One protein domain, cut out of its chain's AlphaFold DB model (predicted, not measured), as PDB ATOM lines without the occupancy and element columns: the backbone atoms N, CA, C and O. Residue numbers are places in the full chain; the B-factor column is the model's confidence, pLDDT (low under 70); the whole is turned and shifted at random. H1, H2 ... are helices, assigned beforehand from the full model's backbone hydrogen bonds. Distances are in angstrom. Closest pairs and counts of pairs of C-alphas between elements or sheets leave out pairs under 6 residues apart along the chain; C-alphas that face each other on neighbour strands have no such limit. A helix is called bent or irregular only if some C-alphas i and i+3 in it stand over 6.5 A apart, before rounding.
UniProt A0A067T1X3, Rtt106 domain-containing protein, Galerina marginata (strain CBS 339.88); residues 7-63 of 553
ATOM      1  N   GLU A   7     396.783 582.688 398.245       95.88
ATOM      2  CA  GLU A   7     397.887 581.734 398.392       95.88
ATOM      3  C   GLU A   7     399.146 582.178 397.628       95.88
ATOM      4  O   GLU A   7     400.250 582.170 398.177       95.88
ATOM      5  N   VAL A   8     398.981 582.628 396.380       94.38
ATOM      6  CA  VAL A   8     400.080 583.131 395.542       94.38
ATOM      7  C   VAL A   8     400.658 584.401 396.153       94.38
ATOM      8  O   VAL A   8     401.871 584.516 396.295       94.38
ATOM      9  N   ALA A   9     399.802 585.321 396.604       93.56
ATOM     10  CA  ALA A   9     400.217 586.546 397.280       93.56
ATOM     11  C   ALA A   9     400.976 586.275 398.594       93.56
ATOM     12  O   ALA A   9     401.856 587.053 398.966       93.56
ATOM     13  N   GLY A  10     400.631 585.203 399.316       94.75
ATOM     14  CA  GLY A  10     401.359 584.751 400.504       94.75
ATOM     15  C   GLY A  10     402.749 584.210 400.159       94.75
ATOM     16  O   GLY A  10     403.738 584.632 400.757       94.75
ATOM     17  N   LYS A  11     402.838 583.348 399.138       95.62
ATOM     18  CA  LYS A  11     404.109 582.794 398.636       95.62
ATOM     19  C   LYS A  11     405.033 583.880 398.083       95.62
ATOM     20  O   LYS A  11     406.213 583.889 398.417       95.62
ATOM     21  N   LEU A  12     404.500 584.827 397.308       94.12
ATOM     22  CA  LEU A  12     405.282 585.936 396.760       94.12
ATOM     23  C   LEU A  12     405.833 586.836 397.871       94.12
ATOM     24  O   LEU A  12     407.015 587.151 397.868       94.12
ATOM     25  N   ARG A  13     405.008 587.182 398.872       94.25
ATOM     26  CA  ARG A  13     405.470 587.939 400.048       94.25
ATOM     27  C   ARG A  13     406.577 587.211 400.803       94.25
ATOM     28  O   ARG A  13     407.530 587.852 401.222       94.25
ATOM     29  N   SER A  14     406.463 585.890 400.945       95.38
ATOM     30  CA  SER A  14     407.510 585.070 401.559       95.38
ATOM     31  C   SER A  14     408.791 585.014 400.724       95.38
ATOM     32  O   SER A  14     409.865 584.889 401.294       95.38
ATOM     33  N   LEU A  15     408.702 585.080 399.393       93.25
ATOM     34  CA  LEU A  15     409.869 585.158 398.511       93.25
ATOM     35  C   LEU A  15     410.552 586.524 398.624       93.25
ATOM     36  O   LEU A  15     411.773 586.574 398.747       93.25
ATOM     37  N   CYS A  16     409.777 587.609 398.673       94.56
ATOM     38  CA  CYS A  16     410.261 588.987 398.788       94.56
ATOM     39  C   CYS A  16     410.828 589.358 400.173       94.56
ATOM     40  O   CYS A  16     411.164 590.515 400.392       94.56
ATOM     41  N   THR A  17     410.965 588.428 401.125       95.50
ATOM     42  CA  THR A  17     411.627 588.733 402.411       95.50
ATOM     43  C   THR A  17     413.144 588.904 402.277       95.50
ATOM     44  O   THR A  17     413.794 589.353 403.217       95.50
ATOM     45  N   SER A  18     413.723 588.512 401.138       96.25
ATOM     46  CA  SER A  18     415.129 588.725 400.793       96.25
ATOM     47  C   SER A  18     415.232 589.740 399.659       96.25
ATOM     48  O   SER A  18     414.590 589.563 398.624       96.25
ATOM     49  N   SER A  19     416.094 590.749 399.817       93.25
ATOM     50  CA  SER A  19     416.360 591.756 398.778       93.25
ATOM     51  C   SER A  19     416.862 591.137 397.470       93.25
ATOM     52  O   SER A  19     416.537 591.607 396.384       93.25
ATOM     53  N   THR A  20     417.608 590.032 397.554       94.50
ATOM     54  CA  THR A  20     418.060 589.286 396.374       94.50
ATOM     55  C   THR A  20     416.882 588.710 395.594       94.50
ATOM     56  O   THR A  20     416.832 588.829 394.374       94.50
ATOM     57  N   ASN A  21     415.910 588.118 396.288       94.62
ATOM     58  CA  ASN A  21     414.724 587.556 395.644       94.62
ATOM     59  C   ASN A  21     413.816 588.647 395.071       94.62
ATOM     60  O   ASN A  21     413.188 588.433 394.038       94.62
ATOM     61  N   GLU A  22     413.750 589.802 395.733       93.56
ATOM     62  CA  GLU A  22     413.011 590.966 395.247       93.56
ATOM     63  C   GLU A  22     413.580 591.472 393.914       93.56
ATOM     64  O   GLU A  22     412.831 591.558 392.944       93.56
ATOM     65  N   SER A  23     414.901 591.669 393.817       92.62
ATOM     66  CA  SER A  23     415.571 592.079 392.568       92.62
ATOM     67  C   SER A  23     415.416 591.033 391.450       92.62
ATOM     68  O   SER A  23     415.171 591.371 390.289       92.62
ATOM     69  N   VAL A  24     415.481 589.735 391.777       95.25
ATOM     70  CA  VAL A  24     415.234 588.659 390.797       95.25
ATOM     71  C   VAL A  24     413.793 588.691 390.286       95.25
ATOM     72  O   VAL A  24     413.564 588.551 389.084       95.25
ATOM     73  N   LEU A  25     412.818 588.884 391.176       95.38
ATOM     74  CA  LEU A  25     411.407 588.955 390.811       95.38
ATOM     75  C   LEU A  25     411.104 590.205 389.976       95.38
ATOM     76  O   LEU A  25     410.388 590.103 388.981       95.38
ATOM     77  N   GLU A  26     411.663 591.360 390.340       95.06
ATOM     78  CA  GLU A  26     411.532 592.596 389.567       95.06
ATOM     79  C   GLU A  26     412.074 592.408 388.146       95.06
ATOM     80  O   GLU A  26     411.377 592.700 387.172       95.06
ATOM     81  N   ASN A  27     413.283 591.854 388.016       96.25
ATOM     82  CA  ASN A  27     413.872 591.568 386.714       96.25
ATOM     83  C   ASN A  27     413.029 590.557 385.919       96.25
ATOM     84  O   ASN A  27     412.799 590.756 384.729       96.25
ATOM     85  N   LEU A  28     412.488 589.514 386.551       96.44
ATOM     86  CA  LEU A  28     411.583 588.588 385.869       96.44
ATOM     87  C   LEU A  28     410.334 589.306 385.336       96.44
ATOM     88  O   LEU A  28     409.959 589.103 384.185       96.44
ATOM     89  N   VAL A  29     409.699 590.166 386.136       95.38
ATOM     90  CA  VAL A  29     408.515 590.922 385.697       95.38
ATOM     91  C   VAL A  29     408.871 591.859 384.546       95.38
ATOM     92  O   VAL A  29     408.184 591.828 383.525       95.38
ATOM     93  N   ARG A  30     409.963 592.628 384.659       96.81
ATOM     94  CA  ARG A  30     410.466 593.510 383.590       96.81
ATOM     95  C   ARG A  30     410.734 592.733 382.297       96.81
ATOM     96  O   ARG A  30     410.324 593.174 381.225       96.81
ATOM     97  N   LEU A  31     411.336 591.545 382.397       96.94
ATOM     98  CA  LEU A  31     411.568 590.650 381.263       96.94
ATOM     99  C   LEU A  31     410.245 590.257 380.585       96.94
ATOM    100  O   LEU A  31     410.124 590.367 379.370       96.94
ATOM    101  N   LEU A  32     409.235 589.841 381.354       95.19
ATOM    102  CA  LEU A  32     407.951 589.385 380.808       95.19
ATOM    103  C   LEU A  32     407.140 590.523 380.163       95.19
ATOM    104  O   LEU A  32     406.512 590.309 379.125       95.19
ATOM    105  N   VAL A  33     407.164 591.731 380.738       93.38
ATOM    106  CA  VAL A  33     406.413 592.886 380.205       93.38
ATOM    107  C   VAL A  33     407.156 593.625 379.088       93.38
ATOM    108  O   VAL A  33     406.540 594.363 378.322       93.38
ATOM    109  N   GLY A  34     408.457 593.385 378.922       92.25
ATOM    110  CA  GLY A  34     409.287 594.083 377.942       92.25
ATOM    111  C   GLY A  34     409.854 595.418 378.404       92.25
ATOM    112  O   GLY A  34     410.041 596.300 377.577       92.25
ATOM    113  N   ALA A  35     410.046 595.591 379.708       94.12
ATOM    114  CA  ALA A  35     410.685 596.775 380.264       94.12
ATOM    115  C   ALA A  35     412.219 596.644 380.238       94.12
ATOM    116  O   ALA A  35     412.767 595.547 380.066       94.12
ATOM    117  N   ASP A  36     412.902 597.767 380.452       94.19
ATOM    118  CA  ASP A  36     414.356 597.810 380.591       94.19
ATOM    119  C   ASP A  36     414.829 597.033 381.825       94.19
ATOM    120  O   ASP A  36     414.138 596.959 382.848       94.19
ATOM    121  N   VAL A  37     416.032 596.466 381.730       96.62
ATOM    122  CA  VAL A  37     416.706 595.762 382.831       96.62
ATOM    123  C   VAL A  37     416.859 596.669 384.057       96.62
ATOM    124  O   VAL A  37     417.048 597.880 383.925       96.62
ATOM    125  N   ALA A  38     416.750 596.111 385.266       96.44
ATOM    126  CA  ALA A  38     416.942 596.898 386.481       96.44
ATOM    127  C   ALA A  38     418.381 597.461 386.553       96.44
ATOM    128  O   ALA A  38     419.331 596.786 386.143       96.44
ATOM    129  N   PRO A  39     418.574 598.696 387.055       93.62
ATOM    130  CA  PRO A  39     419.881 599.360 387.049       93.62
ATOM    131  C   PRO A  39     420.918 598.667 387.948       93.62
ATOM    132  O   PRO A  39     422.118 598.810 387.731       93.62
ATOM    133  N   ASP A  40     420.463 597.909 388.943       94.00
ATOM    134  CA  ASP A  40     421.269 597.102 389.861       94.00
ATOM    135  C   ASP A  40     421.583 595.694 389.319       94.00
ATOM    136  O   ASP A  40     422.354 594.952 389.933       94.00
ATOM    137  N   ALA A  41     421.019 595.309 388.168       95.38
ATOM    138  CA  ALA A  41     421.273 594.005 387.574       95.38
ATOM    139  C   ALA A  41     422.745 593.854 387.167       95.38
ATOM    140  O   ALA A  41     423.392 594.782 386.680       95.38
ATOM    141  N   SER A  42     423.279 592.641 387.316       96.19
ATOM    142  CA  SER A  42     424.655 592.346 386.906       96.19
ATOM    143  C   SER A  42     424.874 592.588 385.404       96.19
ATOM    144  O   SER A  42     423.976 592.347 384.598       96.19
ATOM    145  N   LYS A  43     426.097 592.969 385.005       96.25
ATOM    146  CA  LYS A  43     426.455 593.204 383.590       96.25
ATOM    147  C   LYS A  43     426.105 592.028 382.672       96.25
ATOM    148  O   LYS A  43     425.577 592.236 381.590       96.25
ATOM    149  N   SER A  44     426.304 590.798 383.148       97.00
ATOM    150  CA  SER A  44     425.947 589.590 382.394       97.00
ATOM    151  C   SER A  44     424.449 589.500 382.080       97.00
ATOM    152  O   SER A  44     424.085 588.962 381.039       97.00
ATOM    153  N   VAL A  45     423.578 589.985 382.971       95.94
ATOM    154  CA  VAL A  45     422.124 590.012 382.741       95.94
ATOM    155  C   VAL A  45     421.771 591.105 381.739       95.94
ATOM    156  O   VAL A  45     420.958 590.864 380.854       95.94
ATOM    157  N   GLN A  46     422.415 592.271 381.838       95.06
ATOM    158  CA  GLN A  46     422.213 593.385 380.908       95.06
ATOM    159  C   GLN A  46     422.605 592.999 379.471       95.06
ATOM    160  O   GLN A  46     421.839 593.243 378.543       95.06
ATOM    161  N   GLU A  47     423.743 592.317 379.295       95.88
ATOM    162  CA  GLU A  47     424.232 591.843 377.988       95.88
ATOM    163  C   GLU A  47     423.281 590.833 377.324       95.88
ATOM    164  O   GLU A  47     423.112 590.849 376.108       95.88
ATOM    165  N   GLN A  48     422.630 589.972 378.112       96.50
ATOM    166  CA  GLN A  48     421.721 588.936 377.601       96.50
ATOM    167  C   GLN A  48     420.250 589.378 377.554       96.50
ATOM    168  O   GLN A  48     419.398 588.622 377.079       96.50
ATOM    169  N   TRP A  49     419.929 590.576 378.054       96.81
ATOM    170  CA  TRP A  49     418.553 590.986 378.327       96.81
ATOM    171  C   TRP A  49     417.672 590.962 377.081       96.81
ATOM    172  O   TRP A  49     416.650 590.282 377.064       96.81
ATOM    173  N   SER A  50     418.099 591.648 376.018       91.19
ATOM    174  CA  SER A  50     417.319 591.792 374.781       91.19
ATOM    175  C   SER A  50     417.038 590.443 374.105       91.19
ATOM    176  O   SER A  50     415.900 590.151 373.720       91.19
ATOM    177  N   GLU A  51     418.047 589.565 374.041       93.69
ATOM    178  CA  GLU A  51     417.915 588.225 373.455       93.69
ATOM    179  C   GLU A  51     416.912 587.372 374.246       93.69
ATOM    180  O   GLU A  51     415.972 586.806 373.679       93.69
ATOM    181  N   LYS A  52     417.070 587.301 375.577       96.81
ATOM    182  CA  LYS A  52     416.200 586.476 376.431       96.81
ATOM    183  C   LYS A  52     414.794 587.049 376.559       96.81
ATOM    184  O   LYS A  52     413.841 586.274 376.614       96.81
ATOM    185  N   GLN A  53     414.644 588.371 376.550       97.12
ATOM    186  CA  GLN A  53     413.345 589.041 376.565       97.12
ATOM    187  C   GLN A  53     412.550 588.726 375.296       97.12
ATOM    188  O   GLN A  53     411.375 588.361 375.371       97.12
ATOM    189  N   THR A  54     413.206 588.792 374.135       86.12
ATOM    190  CA  THR A  54     412.603 588.436 372.844       86.12
ATOM    191  C   THR A  54     412.167 586.970 372.827       86.12
ATOM    192  O   THR A  54     411.029 586.664 372.464       86.12
ATOM    193  N   ALA A  55     413.028 586.061 373.298       89.50
ATOM    194  CA  ALA A  55     412.706 584.639 373.394       89.50
ATOM    195  C   ALA A  55     411.529 584.363 374.352       89.50
ATOM    196  O   ALA A  55     410.615 583.614 374.007       89.50
ATOM    197  N   ALA A  56     411.504 585.000 375.528       93.62
ATOM    198  CA  ALA A  56     410.418 584.854 376.495       93.62
ATOM    199  C   ALA A  56     409.078 585.347 375.925       93.62
ATOM    200  O   ALA A  56     408.067 584.651 376.034       93.62
ATOM    201  N   ARG A  57     409.069 586.504 375.250       91.75
ATOM    202  CA  ARG A  57     407.872 587.047 374.588       91.75
ATOM    203  C   ARG A  57     407.337 586.121 373.499       91.75
ATOM    204  O   ARG A  57     406.122 585.942 373.413       91.75
ATOM    205  N   ALA A  58     408.212 585.496 372.711       84.06
ATOM    206  CA  ALA A  58     407.802 584.522 371.701       84.06
ATOM    207  C   ALA A  58     407.089 583.312 372.334       84.06
ATOM    208  O   ALA A  58     406.033 582.902 371.857       84.06
ATOM    209  N   VAL A  59     407.611 582.795 373.453       92.62
ATOM    210  CA  VAL A  59     406.986 581.683 374.191       92.62
ATOM    211  C   VAL A  59     405.628 582.087 374.765       92.62
ATOM    212  O   VAL A  59     404.653 581.373 374.556       92.62
ATOM    213  N   ILE A  60     405.528 583.242 375.433       91.44
ATOM    214  CA  ILE A  60     404.262 583.732 376.017       91.44
ATOM    215  C   ILE A  60     403.206 583.936 374.930       91.44
ATOM    216  O   ILE A  60     402.057 583.535 375.098       91.44
ATOM    217  N   THR A  61     403.604 584.506 373.793       85.75
ATOM    218  CA  THR A  61     402.707 584.706 372.649       85.75
ATOM    219  C   THR A  61     402.214 583.372 372.090       85.75
ATOM    220  O   THR A  61     401.054 583.267 371.713       85.75
ATOM    221  N   GLY A  62     403.055 582.332 372.092       83.62
ATOM    222  CA  GLY A  62     402.666 580.977 371.693       83.62
ATOM    223  C   GLY A  62     401.746 580.253 372.683       83.62
ATOM    224  O   GLY A  62     401.069 579.305 372.290       83.62
ATOM    225  N   LEU A  63     401.706 580.681 373.950       88.75
ATOM    226  CA  LEU A  63     400.788 580.145 374.964       88.75
ATOM    227  C   LEU A  63     399.402 580.791 374.908       88.75
ATOM    228  O   LEU A  63     398.434 580.203 375.395       88.75
TER     229      LEU A  63
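AT A GLANCE: This is residues 7 to 63 of the 553 residues of the protein "Rtt106 domain-containing protein" of Galerina marginata (strain CBS 339.88) (UniProt A0A067T1X3). Picture an open, flat zigzag of three helices, shaped like an N: H1 and H3 make the two sides and stand apart, and H2 slants between them. H1 and H2 make a corner where the end of the one comes near the start of the other, the far end of H2 packs on a stretch within H3, and residues 34 to 42 fold back from there to the start of the kinked H3. The printed part has 57 residues with three named helices, in the order H1, H2, H3, and no named strand; the class is all helix. It is only just loose, close to compact, with a radius of gyration of the C-alphas of 12.6 A, and its C-alphas span 30 by 30 by 13 A.

HOW THE PARTS SIT: Begin at H1, residues 7 to 15, and go on over a tight link of 3 residues to H2, residues 19 to 33. These two are close but not clearly touching; look at their closest C-alphas, those of Leu 15 and Asn 21, 6.1 A apart. They run opposite ways at a steep tilt of 54 degrees. From H2 a short link of 9 residues leads to H3, residues 43 to 63. H2 and H3 touch, H2 with residues 31 to 32 alone and H3 with residues 49 to 57 alone. Their closest C-alphas are those of Leu 31 and Gln 53, 5.3 A apart. They run the same way at a steep tilt of 51 degrees. H1 and H3 are apart. In H1 and H2 every O i to N i+4 pair is within hydrogen-bond range; in H3 15 of 17 are.

IN THESE COORDINATES: Find C-alpha 7 at (397.887, 581.734, 398.392); from there H1 runs 12.5 A to C-alpha 15. H2 starts at C-alpha 19, at (416.360, 591.756, 398.778), and covers 21.1 A to C-alpha 33. H3, the longest helix with 21 residues, covers 30.1 A from C-alpha 43 to C-alpha 63, which you find at (400.788, 580.145, 374.964). H3 is irregular, with C-alphas 47 and 50 7.6 A apart, and it has a kink of 51 degrees near residue 50.

THE WHOLE: Look at Glu 7 and Glu 47 for the two C-alphas farthest apart, at 34.8 A. The first and last printed C-alphas, of Glu 7 and Leu 63, are 23.7 A apart. The printed part has no cut and no long link. In this predicted model the mean pLDDT of the printed part is 93.9, and no printed residue is under 70.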